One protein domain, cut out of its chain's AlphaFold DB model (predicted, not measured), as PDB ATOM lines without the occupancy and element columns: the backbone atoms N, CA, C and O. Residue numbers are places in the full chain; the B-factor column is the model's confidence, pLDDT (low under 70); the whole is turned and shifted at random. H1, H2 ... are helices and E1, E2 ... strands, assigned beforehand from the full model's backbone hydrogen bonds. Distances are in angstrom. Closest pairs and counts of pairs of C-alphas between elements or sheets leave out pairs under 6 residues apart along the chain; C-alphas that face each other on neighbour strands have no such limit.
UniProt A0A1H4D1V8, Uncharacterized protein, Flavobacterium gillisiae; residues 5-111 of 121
ATOM      1  N   SER A   5      31.220 -48.454  56.531       89.62
ATOM      2  CA  SER A   5      30.994 -49.742  57.190       89.62
ATOM      3  C   SER A   5      32.290 -50.138  57.883       89.62
ATOM      4  O   SER A   5      33.368 -50.005  57.300       89.62
ATOM      5  N   PHE A   6      32.183 -50.570  59.136       88.75
ATOM      6  CA  PHE A   6      33.301 -51.094  59.906       88.75
ATOM      7  C   PHE A   6      32.952 -52.501  60.376       88.75
ATOM      8  O   PHE A   6      32.118 -52.674  61.261       88.75
ATOM      9  N   GLU A   7      33.566 -53.498  59.751       87.69
ATOM     10  CA  GLU A   7      33.328 -54.919  60.015       87.69
ATOM     11  C   GLU A   7      34.669 -55.654  59.942       87.69
ATOM     12  O   GLU A   7      35.471 -55.370  59.058       87.69
ATOM     13  N   ASN A   8      34.929 -56.599  60.851       87.06
ATOM     14  CA  ASN A   8      36.118 -57.469  60.818       87.06
ATOM     15  C   ASN A   8      37.461 -56.723  60.650       87.06
ATOM     16  O   ASN A   8      38.265 -57.090  59.795       87.06
ATOM     17  N   ASN A   9      37.705 -55.657  61.425       88.38
ATOM     18  CA  ASN A   9      38.909 -54.815  61.297       88.38
ATOM     19  C   ASN A   9      39.113 -54.213  59.893       88.38
ATOM     20  O   ASN A   9      40.227 -53.860  59.501       88.38
ATOM     21  N   GLN A  10      38.033 -54.056  59.135       91.50
ATOM     22  CA  GLN A  10      38.025 -53.407  57.838       91.50
ATOM     23  C   GLN A  10      37.080 -52.209  57.883       91.50
ATOM     24  O   GLN A  10      35.871 -52.353  58.057       91.50
ATOM     25  N   LEU A  11      37.633 -51.015  57.677       91.88
ATOM     26  CA  LEU A  11      36.858 -49.802  57.459       91.88
ATOM     27  C   LEU A  11      36.704 -49.579  55.955       91.88
ATOM     28  O   LEU A  11      37.689 -49.382  55.246       91.88
ATOM     29  N   LYS A  12      35.465 -49.600  55.470       92.75
ATOM     30  CA  LYS A  12      35.108 -49.209  54.105       92.75
ATOM     31  C   LYS A  12      34.461 -47.838  54.136       92.75
ATOM     32  O   LYS A  12      33.457 -47.660  54.823       92.75
ATOM     33  N   LEU A  13      34.991 -46.900  53.362       92.25
ATOM     34  CA  LEU A  13      34.448 -45.557  53.184       92.25
ATOM     35  C   LEU A  13      34.034 -45.394  51.725       92.25
ATOM     36  O   LEU A  13      34.843 -45.550  50.818       92.25
ATOM     37  N   LYS A  14      32.762 -45.103  51.481       92.19
ATOM     38  CA  LYS A  14      32.225 -44.861  50.144       92.19
ATOM     39  C   LYS A  14      32.101 -43.370  49.912       92.19
ATOM     40  O   LYS A  14      31.402 -42.671  50.645       92.19
ATOM     41  N   VAL A  15      32.715 -42.910  48.832       89.94
ATOM     42  CA  VAL A  15      32.599 -41.531  48.374       89.94
ATOM     43  C   VAL A  15      31.146 -41.253  47.996       89.94
ATOM     44  O   VAL A  15      30.480 -42.057  47.332       89.94
ATOM     45  N   SER A  16      30.638 -40.096  48.423       89.69
ATOM     46  CA  SER A  16      29.323 -39.638  47.989       89.69
ATOM     47  C   SER A  16      29.330 -39.413  46.482       89.69
ATOM     48  O   SER A  16      30.211 -38.744  45.946       89.69
ATOM     49  N   LYS A  17      28.338 -39.966  45.782       90.25
ATOM     50  CA  LYS A  17      28.243 -39.805  44.330       90.25
ATOM     51  C   LYS A  17      28.046 -38.332  43.994       90.25
ATOM     52  O   LYS A  17      27.139 -37.696  44.528       90.25
ATOM     53  N   ALA A  18      28.831 -37.827  43.048       92.56
ATOM     54  CA  ALA A  18      28.625 -36.487  42.516       92.56
ATOM     55  C   ALA A  18      27.231 -36.361  41.853       92.56
ATOM     56  O   ALA A  18      26.640 -37.377  41.442       92.56
ATOM     57  N   PRO A  19      26.696 -35.133  41.700       95.88
ATOM     58  CA  PRO A  19      25.439 -34.904  40.997       95.88
ATOM     59  C   PRO A  19      25.423 -35.598  39.634       95.88
ATOM     60  O   PRO A  19      26.440 -35.672  38.941       95.88
ATOM     61  N   PHE A  20      24.264 -36.135  39.249       94.12
ATOM     62  CA  PHE A  20      24.138 -36.936  38.030       94.12
ATOM     63  C   PHE A  20      24.662 -36.202  36.788       94.12
ATOM     64  O   PHE A  20      25.430 -36.785  36.028       94.12
ATOM     65  N   LEU A  21      24.320 -34.918  36.638       96.44
ATOM     66  CA  LEU A  21      24.751 -34.103  35.504       96.44
ATOM     67  C   LEU A  21      26.280 -33.995  35.415       96.44
ATOM     68  O   LEU A  21      26.840 -34.172  34.339       96.44
ATOM     69  N   VAL A  22      26.961 -33.784  36.546       96.06
ATOM     70  CA  VAL A  22      28.431 -33.699  36.597       96.06
ATOM     71  C   VAL A  22      29.056 -35.012  36.135       96.06
ATOM     72  O   VAL A  22      29.952 -35.011  35.295       96.06
ATOM     73  N   ARG A  23      28.548 -36.146  36.631       95.62
ATOM     74  CA  ARG A  23      29.029 -37.471  36.216       95.62
ATOM     75  C   ARG A  23      28.797 -37.711  34.729       95.62
ATOM     76  O   ARG A  23      29.700 -38.191  34.053       95.62
ATOM     77  N   LEU A  24      27.618 -37.358  34.220       97.44
ATOM     78  CA  LEU A  24      27.282 -37.496  32.805       97.44
ATOM     79  C   LEU A  24      28.263 -36.716  31.924       97.44
ATOM     80  O   LEU A  24      28.835 -37.290  31.001       97.44
ATOM     81  N   VAL A  25      28.509 -35.443  32.247       98.06
ATOM     82  CA  VAL A  25      29.464 -34.605  31.509       98.06
ATOM     83  C   VAL A  25      30.869 -35.200  31.566       98.06
ATOM     84  O   VAL A  25      31.506 -35.337  30.524       98.06
ATOM     85  N   LEU A  26      31.338 -35.621  32.745       96.88
ATOM     86  CA  LEU A  26      32.659 -36.238  32.897       96.88
ATOM     87  C   LEU A  26      32.822 -37.485  32.015       96.88
ATOM     88  O   LEU A  26      33.835 -37.618  31.328       96.88
ATOM     89  N   TYR A  27      31.819 -38.366  31.971       97.44
ATOM     90  CA  TYR A  27      31.870 -39.556  31.121       97.44
ATOM     91  C   TYR A  27      31.809 -39.227  29.628       97.44
ATOM     92  O   TYR A  27      32.526 -39.858  28.854       97.44
ATOM     93  N   ILE A  28      31.012 -38.236  29.215       98.25
ATOM     94  CA  ILE A  28      30.959 -37.792  27.814       98.25
ATOM     95  C   ILE A  28      32.319 -37.241  27.382       98.25
ATOM     96  O   ILE A  28      32.854 -37.673  26.365       98.25
ATOM     97  N   VAL A  29      32.918 -36.339  28.165       97.94
ATOM     98  CA  VAL A  29      34.237 -35.769  27.851       97.94
ATOM     99  C   VAL A  29      35.302 -36.867  27.804       97.94
ATOM    100  O   VAL A  29      36.065 -36.938  26.846       97.94
ATOM    101  N   THR A  30      35.300 -37.778  28.783       97.81
ATOM    102  CA  THR A  30      36.186 -38.953  28.798       97.81
ATOM    103  C   THR A  30      36.046 -39.785  27.519       97.81
ATOM    104  O   THR A  30      37.040 -40.148  26.896       97.81
ATOM    105  N   PHE A  31      34.813 -40.074  27.101       97.94
ATOM    106  CA  PHE A  31      34.526 -40.847  25.894       97.94
ATOM    107  C   PHE A  31      34.992 -40.133  24.617       97.94
ATOM    108  O   PHE A  31      35.567 -40.761  23.723       97.94
ATOM    109  N   LEU A  32      34.800 -38.815  24.539       98.12
ATOM    110  CA  LEU A  32      35.265 -37.997  23.420       98.12
ATOM    111  C   LEU A  32      36.794 -37.980  23.313       98.12
ATOM    112  O   LEU A  32      37.310 -38.028  22.198       98.12
ATOM    113  N   CYS A  33      37.522 -38.004  24.436       97.88
ATOM    114  CA  CYS A  33      38.982 -38.110  24.413       97.88
ATOM    115  C   CYS A  33      39.474 -39.379  23.706       97.88
ATOM    116  O   CYS A  33      40.494 -39.331  23.035       97.88
ATOM    117  N   PHE A  34      38.760 -40.501  23.800       97.06
ATOM    118  CA  PHE A  34      39.149 -41.716  23.078       97.06
ATOM    119  C   PHE A  34      38.650 -41.720  21.629       97.06
ATOM    120  O   PHE A  34      39.372 -42.120  20.718       97.06
ATOM    121  N   THR A  35      37.417 -41.266  21.402       97.56
ATOM    122  CA  THR A  35      36.751 -41.415  20.099       97.56
ATOM    123  C   THR A  35      37.163 -40.380  19.063       97.56
ATOM    124  O   THR A  35      37.340 -40.751  17.907       97.56
ATOM    125  N   LEU A  36      37.365 -39.114  19.437       96.50
ATOM    126  CA  LEU A  36      37.753 -38.058  18.494       96.50
ATOM    127  C   LEU A  36      39.104 -38.309  17.801       96.50
ATOM    128  O   LEU A  36      39.136 -38.256  16.570       96.50
ATOM    129  N   PRO A  37      40.214 -38.605  18.510       95.81
ATOM    130  CA  PRO A  37      41.486 -38.873  17.837       95.81
ATOM    131  C   PRO A  37      41.436 -40.156  16.999       95.81
ATOM    132  O   PRO A  37      41.999 -40.192  15.906       95.81
ATOM    133  N   LEU A  38      40.718 -41.185  17.463       96.19
ATOM    134  CA  LEU A  38      40.532 -42.423  16.707       96.19
ATOM    135  C   LEU A  38      39.750 -42.169  15.413       96.19
ATOM    136  O   LEU A  38      40.173 -42.595  14.341       96.19
ATOM    137  N   PHE A  39      38.645 -41.424  15.500       96.31
ATOM    138  CA  PHE A  39      37.858 -41.010  14.343       96.31
ATOM    139  C   PHE A  39      38.697 -40.181  13.368       96.31
ATOM    140  O   PHE A  39      38.650 -40.433  12.169       96.31
ATOM    141  N   GLY A  40      39.507 -39.245  13.870       94.81
ATOM    142  CA  GLY A  40      40.410 -38.442  13.048       94.81
ATOM    143  C   GLY A  40      41.396 -39.291  12.243       94.81
ATOM    144  O   GLY A  40      41.554 -39.062  11.045       94.81
ATOM    145  N   ILE A  41      42.003 -40.310  12.864       95.88
ATOM    146  CA  ILE A  41      42.896 -41.255  12.173       95.88
ATOM    147  C   ILE A  41      42.127 -42.057  11.119       95.88
ATOM    148  O   ILE A  41      42.556 -42.120   9.969       95.88
ATOM    149  N   VAL A  42      40.982 -42.643  11.481       95.88
ATOM    150  CA  VAL A  42      40.163 -43.445  10.553       95.88
ATOM    151  C   VAL A  42      39.716 -42.608   9.355       95.88
ATOM    152  O   VAL A  42      39.841 -43.045   8.213       95.88
ATOM    153  N   PHE A  43      39.250 -41.384   9.595       95.44
ATOM    154  CA  PHE A  43      38.850 -40.461   8.540       95.44
ATOM    155  C   PHE A  43      40.025 -40.110   7.621       95.44
ATOM    156  O   PHE A  43      39.864 -40.087   6.405       95.44
ATOM    157  N   ASN A  44      41.223 -39.897   8.173       95.00
ATOM    158  CA  ASN A  44      42.420 -39.615   7.381       95.00
ATOM    159  C   ASN A  44      42.781 -40.779   6.438       95.00
ATOM    160  O   ASN A  44      43.060 -40.548   5.260       95.00
ATOM    161  N   ILE A  45      42.683 -42.018   6.933       95.56
ATOM    162  CA  ILE A  45      42.902 -43.240   6.147       95.56
ATOM    163  C   ILE A  45      41.884 -43.342   5.007       95.56
ATOM    164  O   ILE A  45      42.274 -43.592   3.868       95.56
ATOM    165  N   ILE A  46      40.596 -43.118   5.291       96.50
ATOM    166  CA  ILE A  46      39.522 -43.183   4.283       96.50
ATOM    167  C   ILE A  46      39.762 -42.174   3.154       96.50
ATOM    168  O   ILE A  46      39.502 -42.483   1.995       96.50
ATOM    169  N   GLN A  47      40.301 -40.996   3.473       95.69
ATOM    170  CA  GLN A  47      40.626 -39.963   2.486       95.69
ATOM    171  C   GLN A  47      41.930 -40.224   1.709       95.69
ATOM    172  O   GLN A  47      42.360 -39.374   0.934       95.69
ATOM    173  N   GLY A  48      42.588 -41.369   1.916       94.38
ATOM    174  CA  GLY A  48      43.822 -41.736   1.213       94.38
ATOM    175  C   GLY A  48      45.084 -41.031   1.722       94.38
ATOM    176  O   GLY A  48      46.151 -41.206   1.143       94.38
ATOM    177  N   ASN A  49      44.993 -40.277   2.821       91.75
ATOM    178  CA  ASN A  49      46.127 -39.552   3.409       91.75
ATOM    179  C   ASN A  49      47.020 -40.443   4.300       91.75
ATOM    180  O   ASN A  49      48.091 -40.017   4.734       91.75
ATOM    181  N   GLY A  50      46.602 -41.690   4.549       91.94
ATOM    182  CA  GLY A  50      47.341 -42.666   5.350       91.94
ATOM    183  C   GLY A  50      47.267 -42.400   6.856       91.94
ATOM    184  O   GLY A  50      46.310 -41.817   7.354       91.94
ATOM    185  N   ILE A  51      48.265 -42.880   7.605       93.31
ATOM    186  CA  ILE A  51      48.418 -42.590   9.036       93.31
ATOM    187  C   ILE A  51      49.573 -41.608   9.189       93.31
ATOM    188  O   ILE A  51      50.722 -41.937   8.895       93.31
ATOM    189  N   ASN A  52      49.279 -40.406   9.674       90.56
ATOM    190  CA  ASN A  52      50.292 -39.395   9.934       90.56
ATOM    191  C   ASN A  52      50.827 -39.488  11.372       90.56
ATOM    192  O   ASN A  52      50.123 -39.843  12.320       90.56
ATOM    193  N   PHE A  53      52.094 -39.111  11.553       92.75
ATOM    194  CA  PHE A  53      52.723 -39.099  12.876       92.75
ATOM    195  C   PHE A  53      51.990 -38.167  13.856       92.75
ATOM    196  O   PHE A  53      51.819 -38.508  15.024       92.75
ATOM    197  N   GLY A  54      51.485 -37.027  13.369       92.56
ATOM    198  CA  GLY A  54      50.691 -36.098  14.177       92.56
ATOM    199  C   GLY A  54      49.411 -36.723  14.739       92.56
ATOM    200  O   GLY A  54      49.082 -36.488  15.898       92.56
ATOM    201  N   GLY A  55      48.722 -37.567  13.966       93.44
ATOM    202  CA  GLY A  55      47.540 -38.302  14.416       93.44
ATOM    203  C   GLY A  55      47.877 -39.331  15.490       93.44
ATOM    204  O   GLY A  55      47.178 -39.405  16.496       93.44
ATOM    205  N   ILE A  56      48.988 -40.059  15.336       95.69
ATOM    206  CA  ILE A  56      49.481 -40.998  16.359       95.69
ATOM    207  C   ILE A  56      49.832 -40.251  17.653       95.69
ATOM    208  O   ILE A  56      49.447 -40.681  18.742       95.69
ATOM    209  N   LEU A  57      50.528 -39.116  17.549       96.56
ATOM    210  CA  LEU A  57      50.890 -38.298  18.705       96.56
ATOM    211  C   LEU A  57      49.643 -37.757  19.419       96.56
ATOM    212  O   LEU A  57      49.542 -37.853  20.644       96.56
ATOM    213  N   ALA A  58      48.672 -37.244  18.658       94.75
ATOM    214  CA  ALA A  58      47.394 -36.795  19.194       94.75
ATOM    215  C   ALA A  58      46.655 -37.942  19.896       94.75
ATOM    216  O   ALA A  58      46.206 -37.763  21.025       94.75
ATOM    217  N   LEU A  59      46.593 -39.132  19.289       96.62
ATOM    218  CA  LEU A  59      45.996 -40.320  19.901       96.62
ATOM    219  C   LEU A  59      46.637 -40.637  21.254       96.62
ATOM    220  O   LEU A  59      45.919 -40.806  22.234       96.62
ATOM    221  N   GLY A  60      47.972 -40.649  21.329       97.25
ATOM    222  CA  GLY A  60      48.699 -40.899  22.573       97.25
ATOM    223  C   GLY A  60      48.366 -39.888  23.673       97.25
ATOM    224  O   GLY A  60      47.999 -40.276  24.781       97.25
ATOM    225  N   ILE A  61      48.427 -38.588  23.361       97.75
ATOM    226  CA  ILE A  61      48.134 -37.513  24.323       97.75
ATOM    227  C   ILE A  61      46.682 -37.590  24.805       97.75
ATOM    228  O   ILE A  61      46.418 -37.569  26.008       97.75
ATOM    229  N   PHE A  62      45.733 -37.713  23.879       97.75
ATOM    230  CA  PHE A  62      44.318 -37.781  24.221       97.75
ATOM    231  C   PHE A  62      43.964 -39.053  24.994       97.75
ATOM    232  O   PHE A  62      43.116 -38.992  25.880       97.75
ATOM    233  N   TYR A  63      44.631 -40.179  24.733       97.12
ATOM    234  CA  TYR A  63      44.451 -41.395  25.524       97.12
ATOM    235  C   TYR A  63      44.965 -41.214  26.952       97.12
ATOM    236  O   TYR A  63      44.266 -41.598  27.887       97.12
ATOM    237  N   LEU A  64      46.131 -40.588  27.152       97.50
ATOM    238  CA  LEU A  64      46.641 -40.284  28.497       97.50
ATOM    239  C   LEU A  64      45.654 -39.413  29.286       97.50
ATOM    240  O   LEU A  64      45.305 -39.739  30.424       97.50
ATOM    241  N   ILE A  65      45.149 -38.347  28.659       97.75
ATOM    242  CA  ILE A  65      44.133 -37.465  29.254       97.75
ATOM    243  C   ILE A  65      42.833 -38.241  29.515       97.75
ATOM    244  O   ILE A  65      42.267 -38.151  30.604       97.75
ATOM    245  N   GLY A  66      42.380 -39.042  28.551       97.56
ATOM    246  CA  GLY A  66      41.169 -39.854  28.648       97.56
ATOM    247  C   GLY A  66      41.230 -40.858  29.797       97.56
ATOM    248  O   GLY A  66      40.276 -40.967  30.563       97.56
ATOM    249  N   PHE A  67      42.357 -41.546  29.993       95.88
ATOM    250  CA  PHE A  67      42.533 -42.472  31.117       95.88
ATOM    251  C   PHE A  67      42.520 -41.753  32.467       95.88
ATOM    252  O   PHE A  67      41.910 -42.241  33.423       95.88
ATOM    253  N   TYR A  68      43.142 -40.576  32.552       95.56
ATOM    254  CA  TYR A  68      43.080 -39.751  33.754       95.56
ATOM    255  C   TYR A  68      41.640 -39.308  34.072       95.56
ATOM    256  O   TYR A  68      41.162 -39.497  35.194       95.56
ATOM    257  N   LEU A  69      40.905 -38.803  33.077       96.62
ATOM    258  CA  LEU A  69      39.500 -38.410  33.229       96.62
ATOM    259  C   LEU A  69      38.583 -39.596  33.545       96.62
ATOM    260  O   LEU A  69      37.645 -39.455  34.330       96.62
ATOM    261  N   LEU A  70      38.879 -40.785  33.014       96.19
ATOM    262  CA  LEU A  70      38.164 -42.010  33.353       96.19
ATOM    263  C   LEU A  70      38.324 -42.350  34.838       96.19
ATOM    264  O   LEU A  70      37.333 -42.653  35.506       96.19
ATOM    265  N   ARG A  71      39.546 -42.242  35.381       94.25
ATOM    266  CA  ARG A  71      39.809 -42.445  36.814       94.25
ATOM    267  C   ARG A  71      39.012 -41.456  37.669       94.25
ATOM    268  O   ARG A  71      38.386 -41.872  38.643       94.25
ATOM    269  N   ILE A  72      38.964 -40.180  37.278       94.50
ATOM    270  CA  ILE A  72      38.161 -39.152  37.965       94.50
ATOM    271  C   ILE A  72      36.663 -39.477  37.891       94.50
ATOM    272  O   ILE A  72      35.971 -39.432  38.910       94.50
ATOM    273  N   SER A  73      36.158 -39.825  36.709       95.81
ATOM    274  CA  SER A  73      34.745 -40.161  36.481       95.81
ATOM    275  C   SER A  73      34.294 -41.334  37.354       95.81
ATOM    276  O   SER A  73      33.227 -41.296  37.975       95.81
ATOM    277  N   LEU A  74      35.142 -42.363  37.450       94.62
ATOM    278  CA  LEU A  74      34.900 -43.542  38.273       94.62
ATOM    279  C   LEU A  74      34.973 -43.233  39.765       94.62
ATOM    280  O   LEU A  74      34.099 -43.685  40.499       94.62
ATOM    281  N   TRP A  75      35.937 -42.427  40.218       94.69
ATOM    282  CA  TRP A  75      35.997 -41.983  41.613       94.69
ATOM    283  C   TRP A  75      34.718 -41.252  42.032       94.69
ATOM    284  O   TRP A  75      34.085 -41.612  43.021       94.69
ATOM    285  N   ASN A  76      34.260 -40.305  41.207       93.81
ATOM    286  CA  ASN A  76      33.045 -39.522  41.457       93.81
ATOM    287  C   ASN A  76      31.746 -40.349  41.409       93.81
ATOM    288  O   ASN A  76      30.687 -39.867  41.817       93.81
ATOM    289  N   SER A  77      31.804 -41.583  40.902       93.25
ATOM    290  CA  SER A  77      30.648 -42.474  40.754       93.25
ATOM    291  C   SER A  77      30.659 -43.659  41.723       93.25
ATOM    292  O   SER A  77      29.593 -44.132  42.137       93.25
ATOM    293  N   HIS A  78      31.847 -44.173  42.028       93.06
ATOM    294  CA  HIS A  78      32.078 -45.483  42.633       93.06
ATOM    295  C   HIS A  78      33.268 -45.515  43.600       93.06
ATOM    296  O   HIS A  78      33.648 -46.609  44.005       93.06
ATOM    297  N   GLY A  79      33.866 -44.369  43.943       93.00
ATOM    298  CA  GLY A  79      35.017 -44.317  44.841       93.00
ATOM    299  C   GLY A  79      34.736 -45.008  46.172       93.00
ATOM    300  O   GLY A  79      33.753 -44.703  46.850       93.00
ATOM    301  N   GLU A  80      35.592 -45.959  46.523       94.38
ATOM    302  CA  GLU A  80      35.571 -46.662  47.798       94.38
ATOM    303  C   GLU A  80      36.996 -46.759  48.335       94.38
ATOM    304  O   GLU A  80      37.901 -47.235  47.654       94.38
ATOM    305  N   GLU A  81      37.197 -46.326  49.567       93.88
ATOM    306  CA  GLU A  81      38.439 -46.501  50.304       93.88
ATOM    307  C   GLU A  81      38.266 -47.666  51.267       93.88
ATOM    308  O   GLU A  81      37.229 -47.830  51.908       93.88
ATOM    309  N   THR A  82      39.283 -48.508  51.354       93.88
ATOM    310  CA  THR A  82      39.340 -49.625  52.286       93.88
ATOM    311  C   THR A  82      40.589 -49.482  53.133       93.88
ATOM    312  O   THR A  82      41.696 -49.456  52.597       93.88
ATOM    313  N   ILE A  83      40.403 -49.440  54.447       93.06
ATOM    314  CA  ILE A  83      41.473 -49.479  55.440       93.06
ATOM    315  C   ILE A  83      41.369 -50.816  56.171       93.06
ATOM    316  O   ILE A  83      40.333 -51.126  56.757       93.06
ATOM    317  N   LEU A  84      42.427 -51.618  56.098       92.44
ATOM    318  CA  LEU A  84      42.549 -52.904  56.781       92.44
ATOM    319  C   LEU A  84      43.475 -52.732  57.979       92.44
ATOM    320  O   LEU A  84      44.612 -52.288  57.817       92.44
ATOM    321  N   PHE A  85      42.994 -53.098  59.161       89.38
ATOM    322  CA  PHE A  85      43.766 -53.078  60.396       89.38
ATOM    323  C   PHE A  85      44.264 -54.495  60.700       89.38
ATOM    324  O   PHE A  85      43.613 -55.249  61.429       89.38
ATOM    325  N   ASN A  86      45.410 -54.864  60.125       87.31
ATOM    326  CA  ASN A  86      46.054 -56.143  60.412       87.31
ATOM    327  C   ASN A  86      46.833 -56.067  61.740       87.31
ATOM    328  O   ASN A  86      46.905 -55.025  62.403       87.31
ATOM    329  N   GLU A  87      47.411 -57.195  62.150       84.62
ATOM    330  CA  GLU A  87      48.187 -57.284  63.392       84.62
ATOM    331  C   GLU A  87      49.465 -56.436  63.336       84.62
ATOM    332  O   GLU A  87      49.733 -55.683  64.272       84.62
ATOM    333  N   SER A  88      50.208 -56.505  62.226       86.69
ATOM    334  CA  SER A  88      51.510 -55.847  62.040       86.69
ATOM    335  C   SER A  88      51.456 -54.537  61.248       86.69
ATOM    336  O   SER A  88      52.303 -53.665  61.438       86.69
ATOM    337  N   GLU A  89      50.465 -54.372  60.372       90.12
ATOM    338  CA  GLU A  89      50.380 -53.242  59.444       90.12
ATOM    339  C   GLU A  89      48.947 -52.733  59.262       90.12
ATOM    340  O   GLU A  89      47.961 -53.441  59.480       90.12
ATOM    341  N   ILE A  90      48.834 -51.488  58.815       89.88
ATOM    342  CA  ILE A  90      47.592 -50.890  58.339       89.88
ATOM    343  C   ILE A  90      47.708 -50.740  56.824       89.88
ATOM    344  O   ILE A  90      48.636 -50.100  56.331       89.88
ATOM    345  N   ILE A  91      46.764 -51.317  56.078       92.31
ATOM    346  CA  ILE A  91      46.755 -51.257  54.611       92.31
ATOM    347  C   ILE A  91      45.640 -50.332  54.145       92.31
ATOM    348  O   ILE A  91      44.472 -50.552  54.456       92.31
ATOM    349  N   TYR A  92      45.987 -49.354  53.318       92.88
ATOM    350  CA  TYR A  92      45.054 -48.490  52.611       92.88
ATOM    351  C   TYR A  92      44.955 -48.873  51.130       92.88
ATOM    352  O   TYR A  92      45.968 -49.040  50.441       92.88
ATOM    353  N   ILE A  93      43.723 -48.982  50.631       93.62
ATOM    354  CA  ILE A  93      43.412 -49.295  49.233       93.62
ATOM    355  C   ILE A  93      42.295 -48.372  48.744       93.62
ATOM    356  O   ILE A  93      41.182 -48.421  49.262       93.62
ATOM    357  N   ALA A  94      42.561 -47.595  47.693       91.94
ATOM    358  CA  ALA A  94      41.525 -46.863  46.965       91.94
ATOM    359  C   ALA A  94      41.023 -47.695  45.777       91.94
ATOM    360  O   ALA A  94      41.796 -48.117  44.914       91.94
ATOM    361  N   ASN A  95      39.720 -47.940  45.729       91.12
ATOM    362  CA  ASN A  95      39.040 -48.744  44.727       91.12
ATOM    363  C   ASN A  95      38.083 -47.863  43.913       91.12
ATOM    364  O   ASN A  95      37.141 -47.272  44.432       91.12
ATOM    365  N   TYR A  96      38.319 -47.807  42.606       86.31
ATOM    366  CA  TYR A  96      37.529 -47.062  41.624       86.31
ATOM    367  C   TYR A  96      36.623 -48.002  40.811       86.31
ATOM    368  O   TYR A  96      36.247 -47.683  39.682       86.31
ATOM    369  N   ARG A  97      36.321 -49.200  41.333       86.06
ATOM    370  CA  ARG A  97      35.617 -50.316  40.677       86.06
ATOM    371  C   ARG A  97      36.409 -50.984  39.549       86.06
ATOM    372  O   ARG A  97      36.674 -52.176  39.636       86.06
ATOM    373  N   TRP A  98      36.763 -50.244  38.498       82.06
ATOM    374  CA  TRP A  98      37.549 -50.763  37.363       82.06
ATOM    375  C   TRP A  98      39.053 -50.613  37.558       82.06
ATOM    376  O   TRP A  98      39.830 -51.358  36.974       82.06
ATOM    377  N   PHE A  99      39.455 -49.678  38.414       84.81
ATOM    378  CA  PHE A  99      40.842 -49.476  38.802       84.81
ATOM    379  C   PHE A  99      40.966 -49.671  40.307       84.81
ATOM    380  O   PHE A  99      40.023 -49.415  41.059       84.81
ATOM    381  N   LYS A 100      42.148 -50.076  40.752       85.50
ATOM    382  CA  LYS A 100      42.555 -50.005  42.152       85.50
ATOM    383  C   LYS A 100      43.875 -49.268  42.196       85.50
ATOM    384  O   LYS A 100      44.727 -49.494  41.338       85.50
ATOM    385  N   ASP A 101      44.004 -48.357  43.145       85.00
ATOM    386  CA  ASP A 101      45.284 -47.714  43.387       85.00
ATOM    387  C   ASP A 101      46.264 -48.704  44.020       85.00
ATOM    388  O   ASP A 101      45.864 -49.752  44.543       85.00
ATOM    389  N   GLY A 102      47.546 -48.348  43.993       85.62
ATOM    390  CA  GLY A 102      48.566 -49.079  44.732       85.62
ATOM    391  C   GLY A 102      48.201 -49.175  46.213       85.62
ATOM    392  O   GLY A 102      47.726 -48.207  46.814       85.62
ATOM    393  N   LYS A 103      48.417 -50.354  46.803       89.25
ATOM    394  CA  LYS A 103      48.270 -50.534  48.249       89.25
ATOM    395  C   LYS A 103      49.313 -49.666  48.947       89.25
ATOM    396  O   LYS A 103      50.485 -49.718  48.587       89.25
ATOM    397  N   LYS A 104      48.888 -48.901  49.946       90.75
ATOM    398  CA  LYS A 104      49.800 -48.195  50.849       90.75
ATOM    399  C   LYS A 104      49.791 -48.935  52.176       90.75
ATOM    400  O   LYS A 104      48.719 -49.090  52.755       90.75
ATOM    401  N   SER A 105      50.942 -49.424  52.616       89.19
ATOM    402  CA  SER A 105      51.107 -50.046  53.928       89.19
ATOM    403  C   SER A 105      51.769 -49.070  54.893       89.19
ATOM    404  O   SER A 105      52.556 -48.209  54.497       89.19
ATOM    405  N   LEU A 106      51.408 -49.200  56.161       87.56
ATOM    406  CA  LEU A 106      51.961 -48.453  57.277       87.56
ATOM    407  C   LEU A 106      52.226 -49.448  58.405       87.56
ATOM    408  O   LEU A 106      51.308 -50.157  58.821       87.56
ATOM    409  N   GLU A 107      53.456 -49.514  58.900       86.12
ATOM    410  CA  GLU A 107      53.796 -50.412  60.002       86.12
ATOM    411  C   GLU A 107      53.209 -49.903  61.320       86.12
ATOM    412  O   GLU A 107      53.307 -48.727  61.671       86.12
ATOM    413  N   LYS A 108      52.582 -50.803  62.082       78.44
ATOM    414  CA  LYS A 108      51.877 -50.437  63.317       78.44
ATOM    415  C   LYS A 108      52.830 -50.059  64.454       78.44
ATOM    416  O   LYS A 108      52.436 -49.320  65.351       78.44
ATOM    417  N   ASN A 109      54.082 -50.513  64.391       77.25
ATOM    418  CA  ASN A 109      55.119 -50.196  65.378       77.25
ATOM    419  C   ASN A 109      55.369 -48.684  65.509       77.25
ATOM    420  O   ASN A 109      55.802 -48.226  66.562       77.25
ATOM    421  N   GLU A 110      55.056 -47.910  64.467       71.12
ATOM    422  CA  GLU A 110      55.274 -46.464  64.429       71.12
ATOM    423  C   GLU A 110      54.004 -45.651  64.737       71.12
ATOM    424  O   GLU A 110      54.077 -44.430  64.879       71.12
ATOM    425  N   VAL A 111      52.829 -46.293  64.852       74.44
ATOM    426  CA  VAL A 111      51.538 -45.588  64.898       74.44
ATOM    427  C   VAL A 111      50.579 -46.163  65.938       74.44
ATOM    428  O   VAL A 111      50.087 -47.285  65.842       74.44
TER     429      VAL A 111
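What this domain is: This is residues 5 to 111 of the 121 residues of an uncharacterized protein of Flavobacterium gillisiae (UniProt A0A1H4D1V8). A five-stranded antiparallel sheet makes one end of a rod, and a long helical hairpin, H1 and H2 side by side, makes the other. The two parts meet end to end, where H2 passes into E3, and H2 only grazes the sheet. The printed part has 107 residues with two named helices and five named strands, in the order E1 E2 H1 H2 E3 E4 E5, which is also the sheet's order without the helices; the class is mixed, helices and strands. The whole is extended, with a radius of gyration of the C-alphas of 20.0 A and spans of 64 by 31 by 17 A.

Where its parts are: The sheet holds E1, residues 5 to 7, from C-alpha 5 at (30.994, -49.742, 57.190), E2, 10 to 14, E3, 80 to 85, 16.3 A, E4, 89 to 95, 19.1 A, and E5, 104 to 107, to C-alpha 107 at (53.796, -50.412, 60.002). H1, residues 20 to 46, is 37.6 A long, with a kink of 30 degrees near residue 36; H2, 53 to 78, is 36.8 A.

How they stand to each other: E1 and E5 are edge strands. In the hairpin of E1 and E2, N 5 and O 12 are within hydrogen-bond range at 2.9 A; between the antiparallel neighbours E2 and E3, N 13 and O 81 are within hydrogen-bond range at 2.8 A. E3 E4 E5 form a meander, each strand the antiparallel neighbour of the one before, with N 82 and O 93 at 2.8 A, and N 90 and O 106 at 2.8 A. H2 only grazes the sheet with residues 74 to 78; H1 is not on it. H1 and H2 touch, closest at the C-alphas of Thr 30 and Gly 66, 5.1 A, a shallow tilt of 19 degrees, opposite ways. Every O i to N i+4 pair is within hydrogen-bond range in H2, and 20 of 23 in H1.

The domain as a whole: The C-alphas of Gly 48 and Asn 109, the two farthest apart, are 65.7 A apart. The printed part has no cut, no link is long, and no printed residue is under 70 in pLDDT.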